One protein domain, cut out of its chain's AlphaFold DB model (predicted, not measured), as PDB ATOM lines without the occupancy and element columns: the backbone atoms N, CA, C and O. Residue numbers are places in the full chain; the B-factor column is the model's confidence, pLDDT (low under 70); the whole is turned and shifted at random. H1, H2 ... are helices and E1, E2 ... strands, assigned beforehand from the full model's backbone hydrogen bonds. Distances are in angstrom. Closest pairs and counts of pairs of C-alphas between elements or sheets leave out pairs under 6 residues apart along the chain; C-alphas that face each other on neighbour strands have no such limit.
ATOM      1  N   LEU A   9      93.873 137.662 118.705       86.94
ATOM      2  CA  LEU A   9      92.480 138.065 118.529       86.94
ATOM      3  C   LEU A   9      91.547 136.854 118.503       86.94
ATOM      4  O   LEU A   9      90.481 136.909 119.119       86.94
ATOM      5  N   VAL A  10      91.961 135.746 117.881       84.94
ATOM      6  CA  VAL A  10      91.233 134.464 117.933       84.94
ATOM      7  C   VAL A  10      91.182 133.952 119.366       84.94
ATOM      8  O   VAL A  10      90.104 133.657 119.887       84.94
ATOM      9  N   ALA A  11      92.329 133.929 120.049       88.69
ATOM     10  CA  ALA A  11      92.404 133.515 121.444       88.69
ATOM     11  C   ALA A  11      91.500 134.386 122.329       88.69
ATOM     12  O   ALA A  11      90.709 133.872 123.123       88.69
ATOM     13  N   LYS A  12      91.558 135.713 122.156       90.62
ATOM     14  CA  LYS A  12      90.688 136.653 122.868       90.62
ATOM     15  C   LYS A  12      89.211 136.367 122.603       90.62
ATOM     16  O   LYS A  12      88.443 136.342 123.564       90.62
ATOM     17  N   TYR A  13      88.819 136.169 121.345       90.00
ATOM     18  CA  TYR A  13      87.436 135.887 120.969       90.00
ATOM     19  C   TYR A  13      86.923 134.614 121.647       90.00
ATOM     20  O   TYR A  13      85.861 134.633 122.266       90.00
ATOM     21  N   ILE A  14      87.697 133.527 121.591       91.00
ATOM     22  CA  ILE A  14      87.320 132.245 122.200       91.00
ATOM     23  C   ILE A  14      87.146 132.399 123.708       91.00
ATOM     24  O   ILE A  14      86.132 131.975 124.255       91.00
ATOM     25  N   ILE A  15      88.094 133.052 124.380       93.44
ATOM     26  CA  ILE A  15      88.040 133.262 125.831       93.44
ATOM     27  C   ILE A  15      86.820 134.116 126.218       93.44
ATOM     28  O   ILE A  15      86.143 133.812 127.201       93.44
ATOM     29  N   ASP A  16      86.516 135.164 125.447       93.94
ATOM     30  CA  ASP A  16      85.346 136.025 125.658       93.94
ATOM     31  C   ASP A  16      84.021 135.276 125.472       93.94
ATOM     32  O   ASP A  16      83.114 135.389 126.308       93.94
ATOM     33  N   SER A  17      83.923 134.482 124.405       92.50
ATOM     34  CA  SER A  17      82.755 133.642 124.132       92.50
ATOM     35  C   SER A  17      82.565 132.616 125.244       92.50
ATOM     36  O   SER A  17      81.490 132.529 125.834       92.50
ATOM     37  N   GLN A  18      83.636 131.912 125.615       94.50
ATOM     38  CA  GLN A  18      83.609 130.881 126.645       94.50
ATOM     39  C   GLN A  18      83.177 131.443 128.005       94.50
ATOM     40  O   GLN A  18      82.371 130.831 128.706       94.50
ATOM     41  N   ALA A  19      83.684 132.618 128.386       96.81
ATOM     42  CA  ALA A  19      83.286 133.281 129.623       96.81
ATOM     43  C   ALA A  19      81.792 133.647 129.631       96.81
ATOM     44  O   ALA A  19      81.126 133.505 130.659       96.81
ATOM     45  N   SER A  20      81.265 134.092 128.490       96.25
ATOM     46  CA  SER A  20      79.853 134.450 128.328       96.25
ATOM     47  C   SER A  20      78.940 133.224 128.395       96.25
ATOM     48  O   SER A  20      77.955 133.240 129.135       96.25
ATOM     49  N   ASP A  21      79.305 132.137 127.717       94.75
ATOM     50  CA  ASP A  21      78.537 130.889 127.720       94.75
ATOM     51  C   ASP A  21      78.502 130.249 129.111       94.75
ATOM     52  O   ASP A  21      77.436 129.883 129.612       94.75
ATOM     53  N   LEU A  22      79.651 130.181 129.790       96.44
ATOM     54  CA  LEU A  22      79.726 129.679 131.163       96.44
ATOM     55  C   LEU A  22      78.890 130.536 132.119       96.44
ATOM     56  O   LEU A  22      78.222 129.991 132.998       96.44
ATOM     57  N   TYR A  23      78.878 131.861 131.944       96.75
ATOM     58  CA  TYR A  23      78.029 132.741 132.745       96.75
ATOM     59  C   TYR A  23      76.546 132.423 132.543       96.75
ATOM     60  O   TYR A  23      75.805 132.283 133.519       96.75
ATOM     61  N   ALA A  24      76.117 132.271 131.288       95.81
ATOM     62  CA  ALA A  24      74.742 131.925 130.956       95.81
ATOM     63  C   ALA A  24      74.332 130.582 131.579       95.81
ATOM     64  O   ALA A  24      73.251 130.487 132.162       95.81
ATOM     65  N   MET A  25      75.219 129.579 131.551       95.44
ATOM     66  CA  MET A  25      75.000 128.290 132.215       95.44
ATOM     67  C   MET A  25      74.848 128.449 133.729       95.44
ATOM     68  O   MET A  25      73.888 127.938 134.298       95.44
ATOM     69  N   ILE A  26      75.735 129.196 134.395       95.31
ATOM     70  CA  ILE A  26      75.602 129.456 135.838       95.31
ATOM     71  C   ILE A  26      74.253 130.115 136.144       95.31
ATOM     72  O   ILE A  26      73.605 129.746 137.121       95.31
ATOM     73  N   MET A  27      73.813 131.081 135.333       95.25
ATOM     74  CA  MET A  27      72.538 131.764 135.553       95.25
ATOM     75  C   MET A  27      71.339 130.833 135.366       95.25
ATOM     76  O   MET A  27      70.405 130.891 136.163       95.25
ATOM     77  N   ASP A  28      71.364 129.964 134.357       94.75
ATOM     78  CA  ASP A  28      70.316 128.963 134.141       94.75
ATOM     79  C   ASP A  28      70.230 127.976 135.315       94.75
ATOM     80  O   ASP A  28      69.167 127.804 135.907       94.75
ATOM     81  N   TYR A  29      71.358 127.409 135.741       93.81
ATOM     82  CA  TYR A  29      71.391 126.468 136.864       93.81
ATOM     83  C   TYR A  29      71.028 127.128 138.197       93.81
ATOM     84  O   TYR A  29      70.269 126.560 138.983       93.81
ATOM     85  N   LYS A  30      71.442 128.380 138.410       91.81
ATOM     86  CA  LYS A  30      71.014 129.175 139.565       91.81
ATOM     87  C   LYS A  30      69.493 129.320 139.626       91.81
ATOM     88  O   LYS A  30      68.928 129.204 140.710       91.81
ATOM     89  N   ARG A  31      68.815 129.546 138.492       93.06
ATOM     90  CA  ARG A  31      67.339 129.615 138.441       93.06
ATOM     91  C   ARG A  31      66.677 128.281 138.784       93.06
ATOM     92  O   ARG A  31      65.557 128.285 139.279       93.06
ATOM     93  N   ARG A  32      67.372 127.163 138.567       92.25
ATOM     94  CA  ARG A  32      66.924 125.806 138.918       92.25
ATOM     95  C   ARG A  32      67.239 125.417 140.369       92.25
ATOM     96  O   ARG A  32      66.941 124.299 140.767       92.25
ATOM     97  N   GLY A  33      67.837 126.315 141.157       90.56
ATOM     98  CA  GLY A  33      68.229 126.055 142.547       90.56
ATOM     99  C   GLY A  33      69.599 125.387 142.710       90.56
ATOM    100  O   GLY A  33      70.035 125.147 143.835       90.56
ATOM    101  N   GLU A  34      70.319 125.145 141.614       89.25
ATOM    102  CA  GLU A  34      71.636 124.512 141.624       89.25
ATOM    103  C   GLU A  34      72.723 125.560 141.888       89.25
ATOM    104  O   GLU A  34      73.013 126.427 141.061       89.25
ATOM    105  N   THR A  35      73.315 125.518 143.082       79.19
ATOM    106  CA  THR A  35      74.138 126.632 143.594       79.19
ATOM    107  C   THR A  35      75.592 126.275 143.879       79.19
ATOM    108  O   THR A  35      76.434 127.181 143.929       79.19
ATOM    109  N   THR A  36      75.888 124.985 144.069       86.44
ATOM    110  CA  THR A  36      77.175 124.507 144.605       86.44
ATOM    111  C   THR A  36      77.921 123.601 143.629       86.44
ATOM    112  O   THR A  36      79.134 123.738 143.486       86.44
ATOM    113  N   SER A  37      77.214 122.724 142.918       94.38
ATOM    114  CA  SER A  37      77.790 121.793 141.947       94.38
ATOM    115  C   SER A  37      76.746 121.404 140.910       94.38
ATOM    116  O   SER A  37      75.626 121.092 141.288       94.38
ATOM    117  N   PHE A  38      77.101 121.372 139.629       96.19
ATOM    118  CA  PHE A  38      76.193 120.913 138.571       96.19
ATOM    119  C   PHE A  38      76.957 120.484 137.315       96.19
ATOM    120  O   PHE A  38      78.171 120.681 137.207       96.19
ATOM    121  N   VAL A  39      76.275 119.823 136.380       96.31
ATOM    122  CA  VAL A  39      76.847 119.383 135.098       96.31
ATOM    123  C   VAL A  39      76.056 120.008 133.970       96.31
ATOM    124  O   VAL A  39      74.888 119.685 133.802       96.31
ATOM    125  N   ALA A  40      76.703 120.845 133.167       95.00
ATOM    126  CA  ALA A  40      76.108 121.389 131.956       95.00
ATOM    127  C   ALA A  40      76.584 120.575 130.747       95.00
ATOM    128  O   ALA A  40      77.734 120.686 130.324       95.00
ATOM    129  N   VAL A  41      75.712 119.728 130.202       93.69
ATOM    130  CA  VAL A  41      76.016 118.937 129.002       93.69
ATOM    131  C   VAL A  41      75.940 119.843 127.775       93.69
ATOM    132  O   VAL A  41      74.883 120.394 127.483       93.69
ATOM    133  N   ALA A  42      77.055 119.985 127.061       89.50
ATOM    134  CA  ALA A  42      77.130 120.770 125.831       89.50
ATOM    135  C   ALA A  42      76.753 119.927 124.605       89.50
ATOM    136  O   ALA A  42      76.021 120.381 123.731       89.50
ATOM    137  N   VAL A  43      77.243 118.684 124.546       91.12
ATOM    138  CA  VAL A  43      76.940 117.721 123.480       91.12
ATOM    139  C   VAL A  43      76.874 116.318 124.075       91.12
ATOM    140  O   VAL A  43      77.698 115.957 124.912       91.12
ATOM    141  N   ASN A  44      75.914 115.515 123.626       91.88
ATOM    142  CA  ASN A  44      75.823 114.100 123.964       91.88
ATOM    143  C   ASN A  44      75.363 113.319 122.733       91.88
ATOM    144  O   ASN A  44      74.208 113.418 122.328       91.88
ATOM    145  N   THR A  45      76.284 112.595 122.109       89.25
ATOM    146  CA  THR A  45      76.037 111.782 120.912       89.25
ATOM    147  C   THR A  45      76.687 110.410 121.090       89.25
ATOM    148  O   THR A  45      77.577 110.283 121.929       89.25
ATOM    149  N   PRO A  46      76.342 109.401 120.268       86.56
ATOM    150  CA  PRO A  46      77.048 108.118 120.290       86.56
ATOM    151  C   PRO A  46      78.555 108.232 120.003       86.56
ATOM    152  O   PRO A  46      79.328 107.379 120.417       86.56
ATOM    153  N   LYS A  47      78.978 109.283 119.283       86.50
ATOM    154  CA  LYS A  47      80.380 109.488 118.895       86.50
ATOM    155  C   LYS A  47      81.204 110.158 119.983       86.50
ATOM    156  O   LYS A  47      82.375 109.843 120.132       86.50
ATOM    157  N   PHE A  48      80.619 111.105 120.708       91.38
ATOM    158  CA  PHE A  48      81.297 111.786 121.803       91.38
ATOM    159  C   PHE A  48      80.314 112.529 122.710       91.38
ATOM    160  O   PHE A  48      79.201 112.904 122.309       91.38
ATOM    161  N   LYS A  49      80.784 112.809 123.922       93.62
ATOM    162  CA  LYS A  49      80.126 113.625 124.935       93.62
ATOM    163  C   LYS A  49      81.044 114.768 125.344       93.62
ATOM    164  O   LYS A  49      82.215 114.548 125.621       93.62
ATOM    165  N   ALA A  50      80.493 115.972 125.434       93.56
ATOM    166  CA  ALA A  50      81.176 117.145 125.958       93.56
ATOM    167  C   ALA A  50      80.317 117.816 127.034       93.56
ATOM    168  O   ALA A  50      79.109 118.002 126.852       93.56
ATOM    169  N   ALA A  51      80.921 118.176 128.161       96.00
ATOM    170  CA  ALA A  51      80.229 118.800 129.281       96.00
ATOM    171  C   ALA A  51      81.139 119.752 130.060       96.00
ATOM    172  O   ALA A  51      82.359 119.630 130.034       96.00
ATOM    173  N   TYR A  52      80.518 120.653 130.813       97.31
ATOM    174  CA  TYR A  52      81.178 121.468 131.823       97.31
ATOM    175  C   TYR A  52      80.780 120.970 133.209       97.31
ATOM    176  O   TYR A  52      79.592 120.854 133.528       97.31
ATOM    177  N   LEU A  53      81.770 120.657 134.039       96.81
ATOM    178  CA  LEU A  53      81.574 120.180 135.402       96.81
ATOM    179  C   LEU A  53      81.896 121.313 136.371       96.81
ATOM    180  O   LEU A  53      83.041 121.738 136.497       96.81
ATOM    181  N   PHE A  54      80.881 121.775 137.085       97.50
ATOM    182  CA  PHE A  54      81.003 122.804 138.107       97.50
ATOM    183  C   PHE A  54      81.151 122.098 139.451       97.50
ATOM    184  O   PHE A  54      80.227 121.400 139.882       97.50
ATOM    185  N   ARG A  55      82.334 122.177 140.069       97.19
ATOM    186  CA  ARG A  55      82.697 121.354 141.235       97.19
ATOM    187  C   ARG A  55      83.470 122.132 142.304       97.19
ATOM    188  O   ARG A  55      84.388 122.880 141.961       97.19
ATOM    189  N   PRO A  56      83.168 121.949 143.601       96.94
ATOM    190  CA  PRO A  56      84.008 122.461 144.677       96.94
ATOM    191  C   PRO A  56      85.336 121.694 144.762       96.94
ATOM    192  O   PRO A  56      85.429 120.536 144.350       96.94
ATOM    193  N   ALA A  57      86.356 122.314 145.361       96.50
ATOM    194  CA  ALA A  57      87.697 121.737 145.516       96.50
ATOM    195  C   ALA A  57      87.673 120.316 146.095       96.50
ATOM    196  O   ALA A  57      88.349 119.427 145.591       96.50
ATOM    197  N   LYS A  58      86.850 120.094 147.129       95.19
ATOM    198  CA  LYS A  58      86.727 118.802 147.818       95.19
ATOM    199  C   LYS A  58      86.326 117.668 146.870       95.19
ATOM    200  O   LYS A  58      86.818 116.557 147.019       95.19
ATOM    201  N   GLU A  59      85.452 117.939 145.902       94.75
ATOM    202  CA  GLU A  59      85.013 116.940 144.918       94.75
ATOM    203  C   GLU A  59      86.041 116.708 143.811       94.75
ATOM    204  O   GLU A  59      86.136 115.602 143.286       94.75
ATOM    205  N   VAL A  60      86.807 117.740 143.453       93.75
ATOM    206  CA  VAL A  60      87.888 117.620 142.468       93.75
ATOM    207  C   VAL A  60      89.053 116.833 143.068       93.75
ATOM    208  O   VAL A  60      89.490 115.841 142.499       93.75
ATOM    209  N   LEU A  61      89.520 117.229 144.252       93.31
ATOM    210  CA  LEU A  61      90.705 116.665 144.906       93.31
ATOM    211  C   LEU A  61      90.480 115.270 145.501       93.31
ATOM    212  O   LEU A  61      91.451 114.559 145.753       93.31
ATOM    213  N   SER A  62      89.224 114.858 145.705       91.81
ATOM    214  CA  SER A  62      88.908 113.481 146.101       91.81
ATOM    215  C   SER A  62      89.139 112.472 144.973       91.81
ATOM    216  O   SER A  62      89.166 111.268 145.227       91.81
ATOM    217  N   LYS A  63      89.334 112.933 143.730       83.12
ATOM    218  CA  LYS A  63      89.714 112.068 142.614       83.12
ATOM    219  C   LYS A  63      91.186 111.668 142.743       83.12
ATOM    220  O   LYS A  63      92.090 112.506 142.783       83.12
ATOM    221  N   GLY A  64      91.426 110.361 142.813       80.00
ATOM    222  CA  GLY A  64      92.772 109.794 142.739       80.00
ATOM    223  C   GLY A  64      93.412 110.037 141.369       80.00
ATOM    224  O   GLY A  64      92.715 110.266 140.384       80.00
ATOM    225  N   GLY A  65      94.745 110.001 141.307       83.00
ATOM    226  CA  GLY A  65      95.484 110.049 140.038       83.00
ATOM    227  C   GLY A  65      95.612 111.425 139.372       83.00
ATOM    228  O   GLY A  65      96.167 111.506 138.283       83.00
ATOM    229  N   LEU A  66      95.140 112.508 140.001       86.50
ATOM    230  CA  LEU A  66      95.384 113.867 139.500       86.50
ATOM    231  C   LEU A  66      96.857 114.275 139.708       86.50
ATOM    232  O   LEU A  66      97.314 114.195 140.856       86.50
ATOM    233  N   PRO A  67      97.564 114.757 138.663       88.25
ATOM    234  CA  PRO A  67      98.925 115.282 138.779       88.25
ATOM    235  C   PRO A  67      99.032 116.421 139.799       88.25
ATOM    236  O   PRO A  67      98.092 117.199 139.966       88.25
ATOM    237  N   GLU A  68     100.191 116.562 140.441       89.12
ATOM    238  CA  GLU A  68     100.452 117.630 141.421       89.12
ATOM    239  C   GLU A  68     100.230 119.025 140.820       89.12
ATOM    240  O   GLU A  68      99.449 119.813 141.345       89.12
ATOM    241  N   SER A  69     100.750 119.253 139.611       88.56
ATOM    242  CA  SER A  69     100.554 120.501 138.867       88.56
ATOM    243  C   SER A  69      99.085 120.843 138.588       88.56
ATOM    244  O   SER A  69      98.743 122.017 138.452       88.56
ATOM    245  N   PHE A  70      98.201 119.844 138.496       90.31
ATOM    246  CA  PHE A  70      96.759 120.059 138.384       90.31
ATOM    247  C   PHE A  70      96.170 120.445 139.743       90.31
ATOM    248  O   PHE A  70      95.395 121.395 139.835       90.31
ATOM    249  N   ARG A  71      96.548 119.719 140.805       91.06
ATOM    250  CA  ARG A  71      96.072 119.944 142.179       91.06
ATOM    251  C   ARG A  71      96.391 121.358 142.663       91.06
ATOM    252  O   ARG A  71      95.508 121.992 143.234       91.06
ATOM    253  N   ASP A  72      97.576 121.872 142.353       92.06
ATOM    254  CA  ASP A  72      98.027 123.216 142.748       92.06
ATOM    255  C   ASP A  72      97.186 124.348 142.145       92.06
ATOM    256  O   ASP A  72      97.083 125.451 142.692       92.06
ATOM    257  N   GLN A  73      96.549 124.082 141.004       92.69
ATOM    258  CA  GLN A  73      95.705 125.056 140.324       92.69
ATOM    259  C   GLN A  73      94.268 125.065 140.863       92.69
ATOM    260  O   GLN A  73      93.577 126.072 140.711       92.69
ATOM    261  N   VAL A  74      93.820 124.000 141.538       95.50
ATOM    262  CA  VAL A  74      92.449 123.875 142.055       95.50
ATOM    263  C   VAL A  74      92.144 124.985 143.072       95.50
ATOM    264  O   VAL A  74      92.841 125.174 144.067       95.50
ATOM    265  N   LYS A  75      91.055 125.725 142.845       96.69
ATOM    266  CA  LYS A  75      90.514 126.751 143.757       96.69
ATOM    267  C   LYS A  75      89.285 126.234 144.500       96.69
ATOM    268  O   LYS A  75      88.892 125.084 144.335       96.69
ATOM    269  N   LYS A  76      88.654 127.070 145.336       96.56
ATOM    270  CA  LYS A  76      87.478 126.674 146.141       96.56
ATOM    271  C   LYS A  76      86.341 126.108 145.283       96.56
ATOM    272  O   LYS A  76      85.733 125.115 145.672       96.56
ATOM    273  N   PHE A  77      86.097 126.708 144.121       97.44
ATOM    274  CA  PHE A  77      85.115 126.287 143.123       97.44
ATOM    275  C   PHE A  77      85.774 126.268 141.748       97.44
ATOM    276  O   PHE A  77      86.492 127.201 141.404       97.44
ATOM    277  N   ASN A  78      85.551 125.220 140.963       97.88
ATOM    278  CA  ASN A  78      86.255 124.991 139.706       97.88
ATOM    279  C   ASN A  78      85.280 124.632 138.598       97.88
ATOM    280  O   ASN A  78      84.271 123.963 138.832       97.88
ATOM    281  N   ILE A  79      85.619 125.055 137.389       97.69
ATOM    282  CA  ILE A  79      84.930 124.651 136.168       97.69
ATOM    283  C   ILE A  79      85.881 123.730 135.418       97.69
ATOM    284  O   ILE A  79      87.007 124.125 135.116       97.69
ATOM    285  N   LEU A  80      85.433 122.511 135.140       96.94
ATOM    286  CA  LEU A  80      86.174 121.529 134.360       96.94
ATOM    287  C   LEU A  80      85.511 121.358 132.996       96.94
ATOM    288  O   LEU A  80      84.296 121.173 132.928       96.94
ATOM    289  N   GLY A  81      86.294 121.393 131.927       96.50
ATOM    290  CA  GLY A  81      85.882 120.926 130.610       96.50
ATOM    291  C   GLY A  81      86.035 119.413 130.568       96.50
ATOM    292  O   GLY A  81      87.067 118.896 130.973       96.50
ATOM    293  N   PHE A  82      85.002 118.699 130.140       95.25
ATOM    294  CA  PHE A  82      85.003 117.247 129.999       95.25
ATOM    295  C   PHE A  82      84.683 116.887 128.556       95.25
ATOM    296  O   PHE A  82      83.658 117.332 128.034       95.25
ATOM    297  N   ILE A  83      85.517 116.054 127.938       94.69
ATOM    298  CA  ILE A  83      85.279 115.477 126.613       94.69
ATOM    299  C   ILE A  83      85.540 113.978 126.685       94.69
ATOM    300  O   ILE A  83      86.574 113.555 127.186       94.69
ATOM    301  N   GLN A  84      84.619 113.175 126.170       92.81
ATOM    302  CA  GLN A  84      84.770 111.731 126.037       92.81
ATOM    303  C   GLN A  84      84.409 111.315 124.618       92.81
ATOM    304  O   GLN A  84      83.321 111.640 124.147       92.81
ATOM    305  N   GLU A  85      85.297 110.580 123.957       89.81
ATOM    306  CA  GLU A  85      85.080 110.032 122.616       89.81
ATOM    307  C   GLU A  85      84.597 108.584 122.708       89.81
ATOM    308  O   GLU A  85      85.312 107.722 123.217       89.81
ATOM    309  N   GLY A  86      83.383 108.309 122.224       84.12
ATOM    310  CA  GLY A  86      82.741 106.996 122.301       84.12
ATOM    311  C   GLY A  86      82.796 106.394 123.710       84.12
ATOM    312  O   GLY A  86      82.516 107.066 124.703       84.12
ATOM    313  N   GLU A  87      83.207 105.128 123.792       77.81
ATOM    314  CA  GLU A  87      83.491 104.419 125.053       77.81
ATOM    315  C   GLU A  87      84.954 104.572 125.511       77.81
ATOM    316  O   GLU A  87      85.388 103.946 126.476       77.81
ATOM    317  N   GLY A  88      85.732 105.393 124.803       76.38
ATOM    318  CA  GLY A  88      87.163 105.558 125.001       76.38
ATOM    319  C   GLY A  88      87.539 106.516 126.133       76.38
ATOM    320  O   GLY A  88      86.777 106.791 127.064       76.38
ATOM    321  N   LYS A  89      88.775 107.020 126.052       79.56
ATOM    322  CA  LYS A  89      89.363 107.914 127.056       79.56
ATOM    323  C   LYS A  89      88.573 109.219 127.165       79.56
ATOM    324  O   LYS A  89      88.129 109.787 126.168       79.56
ATOM    325  N   ALA A  90      88.451 109.702 128.398       87.69
ATOM    326  CA  ALA A  90      87.925 111.022 128.691       87.69
ATOM    327  C   ALA A  90      89.067 111.987 129.025       87.69
ATOM    328  O   ALA A  90      89.948 111.658 129.820       87.69
ATOM    329  N   ASN A  91      89.006 113.184 128.452       90.06
ATOM    330  CA  ASN A  91      89.870 114.307 128.773       90.06
ATOM    331  C   ASN A  91      89.144 115.259 129.722       90.06
ATOM    332  O   ASN A  91      87.942 115.517 129.576       90.06
ATOM    333  N   ILE A  92      89.885 115.752 130.713       91.25
ATOM    334  CA  ILE A  92      89.403 116.726 131.686       91.25
ATOM    335  C   ILE A  92      90.389 117.884 131.744       91.25
ATOM    336  O   ILE A  92      91.535 117.702 132.149       91.25
ATOM    337  N   ASP A  93      89.904 119.075 131.422       93.69
ATOM    338  CA  ASP A  93      90.669 120.314 131.463       93.69
ATOM    339  C   ASP A  93      90.180 121.195 132.612       93.69
ATOM    340  O   ASP A  93      88.980 121.436 132.766       93.69
ATOM    341  N   LEU A  94      91.097 121.710 133.435       95.69
ATOM    342  CA  LEU A  94      90.757 122.720 134.439       95.69
ATOM    343  C   LEU A  94      90.583 124.067 133.732       95.69
ATOM    344  O   LEU A  94      91.563 124.731 133.398       95.69
ATOM    345  N   MET A  95      89.332 124.452 133.483       96.69
ATOM    346  CA  MET A  95      88.970 125.624 132.677       96.69
ATOM    347  C   MET A  95      88.982 126.908 133.493       96.69
ATOM    348  O   MET A  95      89.387 127.945 132.979       96.69
ATOM    349  N   ALA A  96      88.529 126.857 134.749       97.38
ATOM    350  CA  ALA A  96      88.464 128.029 135.619       97.38
ATOM    351  C   ALA A  96      88.622 127.678 137.101       97.38
ATOM    352  O   ALA A  96      88.152 126.626 137.543       97.38
ATOM    353  N   GLY A  97      89.171 128.619 137.873       96.81
ATOM    354  CA  GLY A  97      89.266 128.555 139.331       96.81
ATOM    355  C   GLY A  97      88.679 129.799 140.007       96.81
ATOM    356  O   GLY A  97      89.081 130.927 139.735       96.81
ATOM    357  N   LEU A  98      87.736 129.606 140.928       96.38
ATOM    358  CA  LEU A  98      87.000 130.654 141.636       96.38
ATOM    359  C   LEU A  98      87.152 130.498 143.156       96.38
ATOM    360  O   LEU A  98      87.049 129.407 143.716       96.38
ATOM    361  N   ASN A  99      87.317 131.622 143.855       95.44
ATOM    362  CA  ASN A  99      87.332 131.670 145.326       95.44
ATOM    363  C   ASN A  99      85.940 131.872 145.947       95.44
ATOM    364  O   ASN A  99      85.818 132.008 147.165       95.44
ATOM    365  N   LYS A 100      84.895 131.894 145.118       94.50
ATOM    366  CA  LYS A 100      83.499 132.119 145.497       94.50
ATOM    367  C   LYS A 100      82.590 131.102 144.800       94.50
ATOM    368  O   LYS A 100      82.968 130.620 143.730       94.50
ATOM    369  N   PRO A 101      81.422 130.779 145.374       94.50
ATOM    370  CA  PRO A 101      80.498 129.832 144.763       94.50
ATOM    371  C   PRO A 101      79.940 130.358 143.437       94.50
ATOM    372  O   PRO A 101      79.861 131.569 143.216       94.50
ATOM    373  N   PHE A 102      79.508 129.442 142.567       94.06
ATOM    374  CA  PHE A 102      79.054 129.775 141.212       94.06
ATOM    375  C   PHE A 102      77.888 130.769 141.215       94.06
ATOM    376  O   PHE A 102      77.913 131.751 140.482       94.06
ATOM    377  N   HIS A 103      76.916 130.604 142.115       90.94
ATOM    378  CA  HIS A 103      75.760 131.502 142.218       90.94
ATOM    379  C   HIS A 103      76.107 132.960 142.598       90.94
ATOM    380  O   HIS A 103      75.250 133.843 142.461       90.94
ATOM    381  N   ALA A 104      77.334 133.212 143.076       94.25
ATOM    382  CA  ALA A 104      77.866 134.529 143.434       94.25
ATOM    383  C   ALA A 104      78.701 135.184 142.312       94.25
ATOM    384  O   ALA A 104      79.247 136.278 142.501       94.25
ATOM    385  N   VAL A 105      78.831 134.535 141.154       95.12
ATOM    386  CA  VAL A 105      79.370 135.143 139.930       95.12
ATOM    387  C   VAL A 105      78.347 136.142 139.383       95.12
ATOM    388  O   VAL A 105      77.161 135.829 139.288       95.12
ATOM    389  N   ARG A 106      78.797 137.358 139.057       94.75
ATOM    390  CA  ARG A 106      77.932 138.499 138.701       94.75
ATOM    391  C   ARG A 106      78.055 138.946 137.250       94.75
ATOM    392  O   ARG A 106      77.222 139.722 136.794       94.75
ATOM    393  N   SER A 107      79.095 138.518 136.540       96.94
ATOM    394  CA  SER A 107      79.283 138.898 135.141       96.94
ATOM    395  C   SER A 107      80.190 137.924 134.381       96.94
ATOM    396  O   SER A 107      81.022 137.247 134.997       96.94
ATOM    397  N   PRO A 108      80.113 137.911 133.036       96.88
ATOM    398  CA  PRO A 108      81.087 137.221 132.192       96.88
ATOM    399  C   PRO A 108      82.525 137.702 132.423       96.88
ATOM    400  O   PRO A 108      83.454 136.903 132.406       96.88
ATOM    401  N   ALA A 109      82.725 138.993 132.706       96.56
ATOM    402  CA  ALA A 109      84.054 139.559 132.938       96.56
ATOM    403  C   ALA A 109      84.752 138.967 134.176       96.56
ATOM    404  O   ALA A 109      85.975 138.832 134.191       96.56
ATOM    405  N   GLU A 110      83.994 138.592 135.212       96.50
ATOM    406  CA  GLU A 110      84.551 137.871 136.360       96.50
ATOM    407  C   GLU A 110      85.018 136.466 135.974       96.50
ATOM    408  O   GLU A 110      86.101 136.056 136.389       96.50
ATOM    409  N   LEU A 111      84.240 135.746 135.157       96.25
ATOM    410  CA  LEU A 111      84.644 134.430 134.659       96.25
ATOM    411  C   LEU A 111      85.851 134.532 133.746       96.25
ATOM    412  O   LEU A 111      86.785 133.759 133.917       96.25
ATOM    413  N   ARG A 112      85.889 135.526 132.855       96.69
ATOM    414  CA  ARG A 112      87.031 135.771 131.974       96.69
ATOM    415  C   ARG A 112      88.347 135.834 132.752       96.69
ATOM    416  O   ARG A 112      89.333 135.250 132.323       96.69
ATOM    417  N   LYS A 113      88.363 136.520 133.901       96.00
ATOM    418  CA  LYS A 113      89.549 136.634 134.772       96.00
ATOM    419  C   LYS A 113      89.900 135.337 135.506       96.00
ATOM    420  O   LYS A 113      91.030 135.191 135.953       96.00
ATOM    421  N   ALA A 114      88.930 134.446 135.680       96.31
ATOM    422  CA  ALA A 114      89.094 133.166 136.361       96.31
ATOM    423  C   ALA A 114      89.478 132.019 135.411       96.31
ATOM    424  O   ALA A 114      89.866 130.955 135.892       96.31
ATOM    425  N   LEU A 115      89.326 132.212 134.096       96.94
ATOM    426  CA  LEU A 115      89.669 131.218 133.085       96.94
ATOM    427  C   LEU A 115      91.182 131.004 133.005       96.94
ATOM    428  O   LEU A 115      91.955 131.957 133.078       96.94
ATOM    429  N   TYR A 116      91.581 129.757 132.774       95.19
ATOM    430  CA  TYR A 116      92.936 129.377 132.391       95.19
ATOM    431  C   TYR A 116      93.021 129.353 130.859       95.19
ATOM    432  O   TYR A 116      92.517 128.410 130.247       95.19
ATOM    433  N   PRO A 117      93.633 130.364 130.206       92.56
ATOM    434  CA  PRO A 117      93.553 130.520 128.752       92.56
ATOM    435  C   PRO A 117      94.043 129.296 127.977       92.56
ATOM    436  O   PRO A 117      93.374 128.862 127.049       92.56
ATOM    437  N   GLY A 118      95.165 128.703 128.395       90.56
ATOM    438  CA  GLY A 118      95.709 127.503 127.756       90.56
ATOM    439  C   GLY A 118      94.727 126.330 127.787       90.56
ATOM    440  O   GLY A 118      94.437 125.756 126.745       90.56
ATOM    441  N   SER A 119      94.150 126.031 128.956       92.56
ATOM    442  CA  SER A 119      93.145 124.971 129.105       92.56
ATOM    443  C   SER A 119      91.904 125.234 128.257       92.56
ATOM    444  O   SER A 119      91.388 124.320 127.623       92.56
ATOM    445  N   VAL A 120      91.444 126.491 128.207       93.50
ATOM    446  CA  VAL A 120      90.287 126.879 127.392       93.50
ATOM    447  C   VAL A 120      90.542 126.609 125.919       93.50
ATOM    448  O   VAL A 120      89.724 125.970 125.268       93.50
ATOM    449  N   LEU A 121      91.686 127.055 125.403       91.25
ATOM    450  CA  LEU A 121      92.034 126.887 123.994       91.25
ATOM    451  C   LEU A 121      92.223 125.408 123.637       91.25
ATOM    452  O   LEU A 121      91.719 124.971 122.605       91.25
ATOM    453  N   THR A 122      92.864 124.622 124.508       89.88
ATOM    454  CA  THR A 122      93.000 123.165 124.343       89.88
ATOM    455  C   THR A 122      91.640 122.473 124.285       89.88
ATOM    456  O   THR A 122      91.369 121.725 123.343       89.88
ATOM    457  N   PHE A 123      90.753 122.767 125.240       91.25
ATOM    458  CA  PHE A 123      89.403 122.211 125.269       91.25
ATOM    459  C   PHE A 123      88.605 122.602 124.018       91.25
ATOM    460  O   PHE A 123      87.972 121.749 123.394       91.25
ATOM    461  N   THR A 124      88.645 123.877 123.616       89.94
ATOM    462  CA  THR A 124      87.949 124.366 122.419       89.94
ATOM    463  C   THR A 124      88.470 123.685 121.155       89.94
ATOM    464  O   THR A 124      87.660 123.249 120.338       89.94
ATOM    465  N   ASN A 125      89.788 123.527 121.012       87.81
ATOM    466  CA  ASN A 125      90.395 122.784 119.906       87.81
ATOM    467  C   ASN A 125      89.850 121.362 119.823       87.81
ATOM    468  O   ASN A 125      89.334 120.946 118.785       87.81
ATOM    469  N   HIS A 126      89.908 120.628 120.932       86.88
ATOM    470  CA  HIS A 126      89.444 119.247 120.964       86.88
ATOM    471  C   HIS A 126      87.945 119.155 120.642       86.88
ATOM    472  O   HIS A 126      87.525 118.354 119.803       86.88
ATOM    473  N   PHE A 127      87.139 120.046 121.219       87.00
ATOM    474  CA  PHE A 127      85.709 120.119 120.940       87.00
ATOM    475  C   PHE A 127      85.406 120.394 119.459       87.00
ATOM    476  O   PHE A 127      84.518 119.761 118.882       87.00
ATOM    477  N   LEU A 128      86.131 121.315 118.819       84.31
ATOM    478  CA  LEU A 128      85.923 121.665 117.412       84.31
ATOM    479  C   LEU A 128      86.345 120.540 116.460       84.31
ATOM    480  O   LEU A 128      85.601 120.259 115.516       84.31
ATOM    481  N   ARG A 129      87.454 119.844 116.741       83.25
ATOM    482  CA  ARG A 129      87.890 118.666 115.969       83.25
ATOM    483  C   ARG A 129      86.827 117.573 115.968       83.25
ATOM    484  O   ARG A 129      86.433 117.089 114.911       83.25
ATOM    485  N   LEU A 130      86.250 117.267 117.131       82.44
ATOM    486  CA  LEU A 130      85.150 116.295 117.244       82.44
ATOM    487  C   LEU A 130      83.867 116.728 116.534       82.44
ATOM    488  O   LEU A 130      83.015 115.909 116.185       82.44
ATOM    489  N   ARG A 131      83.726 118.030 116.296       80.25
ATOM    490  CA  ARG A 131      82.631 118.635 115.538       80.25
ATOM    491  C   ARG A 131      82.940 118.760 114.043       80.25
ATOM    492  O   ARG A 131      82.162 119.434 113.359       80.25
ATOM    493  N   GLY A 132      84.016 118.126 113.566       74.38
ATOM    494  CA  GLY A 132      84.398 118.030 112.158       74.38
ATOM    495  C   GLY A 132      85.204 119.213 111.623       74.38
ATOM    496  O   GLY A 132      85.228 119.405 110.414       74.38
ATOM    497  N   LEU A 133      85.811 120.038 112.486       75.38
ATOM    498  CA  LEU A 133      86.732 121.078 112.026       75.38
ATOM    499  C   LEU A 133      88.104 120.451 111.741       75.38
ATOM    500  O   LEU A 133      88.712 119.875 112.640       75.38
ATOM    501  N   GLU A 134      88.564 120.546 110.493       67.12
ATOM    502  CA  GLU A 134      89.815 119.914 110.046       67.12
ATOM    503  C   GLU A 134      91.072 120.667 110.502       67.12
ATOM    504  O   GLU A 134      92.101 120.041 110.750       67.12
ATOM    505  N   LYS A 135      90.982 121.995 110.642       69.44
ATOM    506  CA  LYS A 135      92.080 122.865 111.089       69.44
ATOM    507  C   LYS A 135      92.074 123.039 112.610       69.44
ATOM    508  O   LYS A 135      91.002 123.191 113.206       69.44
ATOM    509  N   ASP A 136      93.260 123.083 113.220       75.38
ATOM    510  CA  ASP A 136      93.407 123.489 114.618       75.38
ATOM    511  C   ASP A 136      93.209 125.010 114.735       75.38
ATOM    512  O   ASP A 136      93.494 125.761 113.806       75.38
ATOM    513  N   VAL A 137      92.711 125.502 115.874       73.75
ATOM    514  CA  VAL A 137      92.474 126.948 116.097       73.75
ATOM    515  C   VAL A 137      93.761 127.767 115.941       73.75
ATOM    516  O   VAL A 137      93.696 128.933 115.567       73.75
ATOM    517  N   SER A 138      94.926 127.160 116.193       75.94
ATOM    518  CA  SER A 138      96.244 127.764 115.946       75.94
ATOM    519  C   SER A 138      96.511 128.096 114.487       75.94
ATOM    520  O   SER A 138      97.341 128.955 114.211       75.94
ATOM    521  N   ASP A 139      95.802 127.451 113.569       77.00
ATOM    522  CA  ASP A 139      96.048 127.564 112.137       77.00
ATOM    523  C   ASP A 139      95.143 128.616 111.486       77.00
ATOM    524  O   ASP A 139      95.224 128.836 110.278       77.00
ATOM    525  N   PHE A 140      94.251 129.238 112.265       72.00
ATOM    526  CA  PHE A 140      93.369 130.289 111.785       72.00
ATOM    527  C   PHE A 140      93.957 131.667 112.060       72.00
ATOM    528  O   PHE A 140      94.302 132.006 113.195       72.00
ATOM    529  N   THR A 141      93.930 132.516 111.038       80.56
ATOM    530  CA  THR A 141      93.902 133.964 111.248       80.56
ATOM    531  C   THR A 141      92.547 134.387 111.823       80.56
ATOM    532  O   THR A 141      91.538 133.685 111.687       80.56
ATOM    533  N   TYR A 142      92.481 135.562 112.452       77.31
ATOM    534  CA  TYR A 142      91.213 136.097 112.960       77.31
ATOM    535  C   TYR A 142      90.102 136.202 111.898       77.31
ATOM    536  O   TYR A 142      88.946 135.861 112.165       77.31
ATOM    537  N   GLU A 143      90.439 136.632 110.683       79.69
ATOM    538  CA  GLU A 143      89.485 136.766 109.576       79.69
ATOM    539  C   GLU A 143      88.925 135.403 109.147       79.69
ATOM    540  O   GLU A 143      87.708 135.226 109.090       79.69
ATOM    541  N   GLU A 144      89.787 134.402 108.949       79.25
ATOM    542  CA  GLU A 144      89.356 133.039 108.618       79.25
ATOM    543  C   GLU A 144      88.507 132.425 109.736       79.25
ATOM    544  O   GLU A 144      87.490 131.780 109.471       79.25
ATOM    545  N   PHE A 145      88.900 132.638 110.995       78.69
ATOM    546  CA  PHE A 145      88.168 132.118 112.145       78.69
ATOM    547  C   PHE A 145      86.754 132.704 112.210       78.69
ATOM    548  O   PHE A 145      85.770 131.975 112.359       78.69
ATOM    549  N   THR A 146      86.628 134.023 112.070       77.44
ATOM    550  CA  THR A 146      85.323 134.697 112.112       77.44
ATOM    551  C   THR A 146      84.425 134.305 110.944       77.44
ATOM    552  O   THR A 146      83.244 134.038 111.173       77.44
ATOM    553  N   GLN A 147      84.961 134.170 109.729       79.88
ATOM    554  CA  GLN A 147      84.210 133.661 108.577       79.88
ATOM    555  C   GLN A 147      83.737 132.215 108.793       79.88
ATOM    556  O   GLN A 147      82.582 131.884 108.507       79.88
ATOM    557  N   ALA A 148      84.584 131.348 109.356       73.19
ATOM    558  CA  ALA A 148      84.220 129.969 109.684       73.19
ATOM    559  C   ALA A 148      83.109 129.896 110.752       73.19
ATOM    560  O   ALA A 148      82.188 129.081 110.654       73.19
ATOM    561  N   VAL A 149      83.144 130.776 111.757       73.44
ATOM    562  CA  VAL A 149      82.086 130.875 112.776       73.44
ATOM    563  C   VAL A 149      80.787 131.425 112.182       73.44
ATOM    564  O   VAL A 149      79.716 130.872 112.445       73.44
ATOM    565  N   GLN A 150      80.861 132.482 111.370       73.12
ATOM    566  CA  GLN A 150      79.696 133.109 110.735       73.12
ATOM    567  C   GLN A 150      78.997 132.152 109.771       73.12
ATOM    568  O   GLN A 150      77.801 131.918 109.930       73.12
ATOM    569  N   SER A 151      79.736 131.514 108.862       70.56
ATOM    570  CA  SER A 151      79.185 130.525 107.924       70.56
ATOM    571  C   SER A 151      78.500 129.359 108.644       70.56
ATOM    572  O   SER A 151      77.418 128.926 108.249       70.56
ATOM    573  N   ARG A 152      79.059 128.888 109.769       64.75
ATOM    574  CA  ARG A 152      78.431 127.848 110.597       64.75
ATOM    575  C   ARG A 152      77.182 128.347 111.327       64.75
ATOM    576  O   ARG A 152      76.204 127.607 111.431       64.75
ATOM    577  N   SER A 153      77.198 129.579 111.834       60.28
ATOM    578  CA  SER A 153      76.041 130.218 112.474       60.28
ATOM    579  C   SER A 153      74.896 130.428 111.479       60.28
ATOM    580  O   SER A 153      73.744 130.124 111.785       60.28
ATOM    581  N   GLU A 154      75.209 130.879 110.267       52.88
ATOM    582  CA  GLU A 154      74.256 131.036 109.168       52.88
ATOM    583  C   GLU A 154      73.707 129.692 108.699       52.88
ATOM    584  O   GLU A 154      72.494 129.548 108.576       52.88
ATOM    585  N   PHE A 155      74.551 128.667 108.550       47.41
ATOM    586  CA  PHE A 155      74.110 127.304 108.251       47.41
ATOM    587  C   PHE A 155      73.123 126.771 109.304       47.41
ATOM    588  O   PHE A 155      72.058 126.259 108.962       47.41
ATOM    589  N   LEU A 156      73.422 126.946 110.597       47.28
ATOM    590  CA  LEU A 156      72.528 126.541 111.688       47.28
ATOM    591  C   LEU A 156      71.230 127.359 111.735       47.28
ATOM    592  O   LEU A 156      70.176 126.821 112.073       47.28
ATOM    593  N   LYS A 157      71.287 128.650 111.400       50.88
ATOM    594  CA  LYS A 157      70.112 129.523 111.309       50.88
ATOM    595  C   LYS A 157      69.224 129.130 110.124       50.88
ATOM    596  O   LYS A 157      68.011 129.040 110.285       50.88
ATOM    597  N   ASN A 158      69.818 128.806 108.980       39.62
ATOM    598  CA  ASN A 158      69.112 128.352 107.784       39.62
ATOM    599  C   ASN A 158      68.488 126.963 107.976       39.62
ATOM    600  O   ASN A 158      67.359 126.753 107.554       39.62
ATOM    601  N   LEU A 159      69.145 126.053 108.703       36.06
ATOM    602  CA  LEU A 159      68.544 124.774 109.107       36.06
ATOM    603  C   LEU A 159      67.325 124.949 110.023       36.06
ATOM    604  O   LEU A 159      66.374 124.185 109.923       36.06
ATOM    605  N   LYS A 160      67.331 125.951 110.910       43.22
ATOM    606  CA  LYS A 160      66.167 126.260 111.756       43.22
ATOM    607  C   LYS A 160      65.035 126.940 110.983       43.22
ATOM    608  O   LYS A 160      63.878 126.709 111.309       43.22
ATOM    609  N   ASN A 161      65.363 127.747 109.974       45.25
ATOM    610  CA  ASN A 161      64.384 128.480 109.165       45.25
ATOM    611  C   ASN A 161      63.822 127.664 107.987       45.25
ATOM    612  O   ASN A 161      62.762 128.003 107.481       45.25
ATOM    613  N   GLY A 162      64.509 126.605 107.549       37.47
ATOM    614  CA  GLY A 162      64.061 125.695 106.487       37.47
ATOM    615  C   GLY A 162      63.210 124.513 106.968       37.47
ATOM    616  O   GLY A 162      62.899 123.637 106.169       37.47
ATOM    617  N   MET A 163      62.866 124.460 108.261       39.72
ATOM    618  CA  MET A 163      61.898 123.510 108.838       39.72
ATOM    619  C   MET A 163      60.599 124.203 109.292       39.72
ATOM    620  O   MET A 163      59.875 123.648 110.121       39.72
TER     621      MET A 163
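Overview. This is residues 9 to 163 of the 164 residues of an uncharacterized protein of Desulfovibrio ferrophilus (UniProt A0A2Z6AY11). A twisted sheet of four strands has helices H1, H4 and H5 packed over one face, H5 along the strands and H1 at a slant to them. The little helix H2 is over the opposite face, and residues 149 to 161 of the last helix, H6, stick out from the body, as do residues 62 to 69. The printed part has 155 residues, with six named helices and four named strands in the order H1 E1 E2 H2 H3 E3 E4 H4 H5 H6; the sheet runs E1 E2 E3 E4, antiparallel throughout, and the class is mixed, helices and strands. It is compact, with a radius of gyration of the C-alphas of 16.2 A and spans of 45, 33 and 32 A.

Arrangement. H1, residues 9 to 31, is the hub, touching 3 other helices. E1, residues 38 to 44, and E2, residues 48 to 56, form a hairpin, with N 40 and O 52 2.9 A apart, within hydrogen-bond range. H1 lies over both at a height of 9.4 A over the sheet. H2, residues 57 to 61, lies over E3, residues 77 to 85, on the opposite face from H1. H3, residues 68 to 71, is not on the sheet. E3 is antiparallel to E2, with N 51 and O 82 2.9 A apart, and forms a hairpin with E4, residues 90 to 98, where N 81 and O 93 are 2.8 A apart. H4, residues 108 to 114, touches H1; their closest C-alphas, Ser 20 and Pro 108, are 4.9 A apart. H5, residues 117 to 130, lies over E2, E3 and E4 at a height of 8.9 A. It touches H1 with the closest C-alphas, Ile 15 and Pro 117, 6.8 A apart, about perpendicular at 86 degrees. H1, H4 and H5 make two layers with the sheet, helices on one face of it. H6, residues 142 to 161, and H1 only just touch, only at their ends, with 3 pairs of C-alphas within 8 A, the closest Val 10 and Tyr 142 at 5.2 A. In H1, H2, H4, H5 and H6 every O i to N i+4 pair is within hydrogen-bond range; H3 is too short for one.

Along the chain. H1 begins at C-alpha 9 (92.480, 138.065, 118.529) and is 33.2 A long. E2 measures 25.4 A, E3 26.2 A and E4 23.5 A. H5 measures 20.1 A, and H6, 28.1 A, ends at C-alpha 161 (64.384, 128.480, 109.165).

Size, cuts and confidence. The C-alphas of Glu 68 and Gly 162 are the two farthest apart, 51.1 A. The printed part has no cut, and the link from H5 to H6 is long, 11 residues. The mean pLDDT of the printed part is 86.5; residues 134 to 135 and 152 to 163 are under 70.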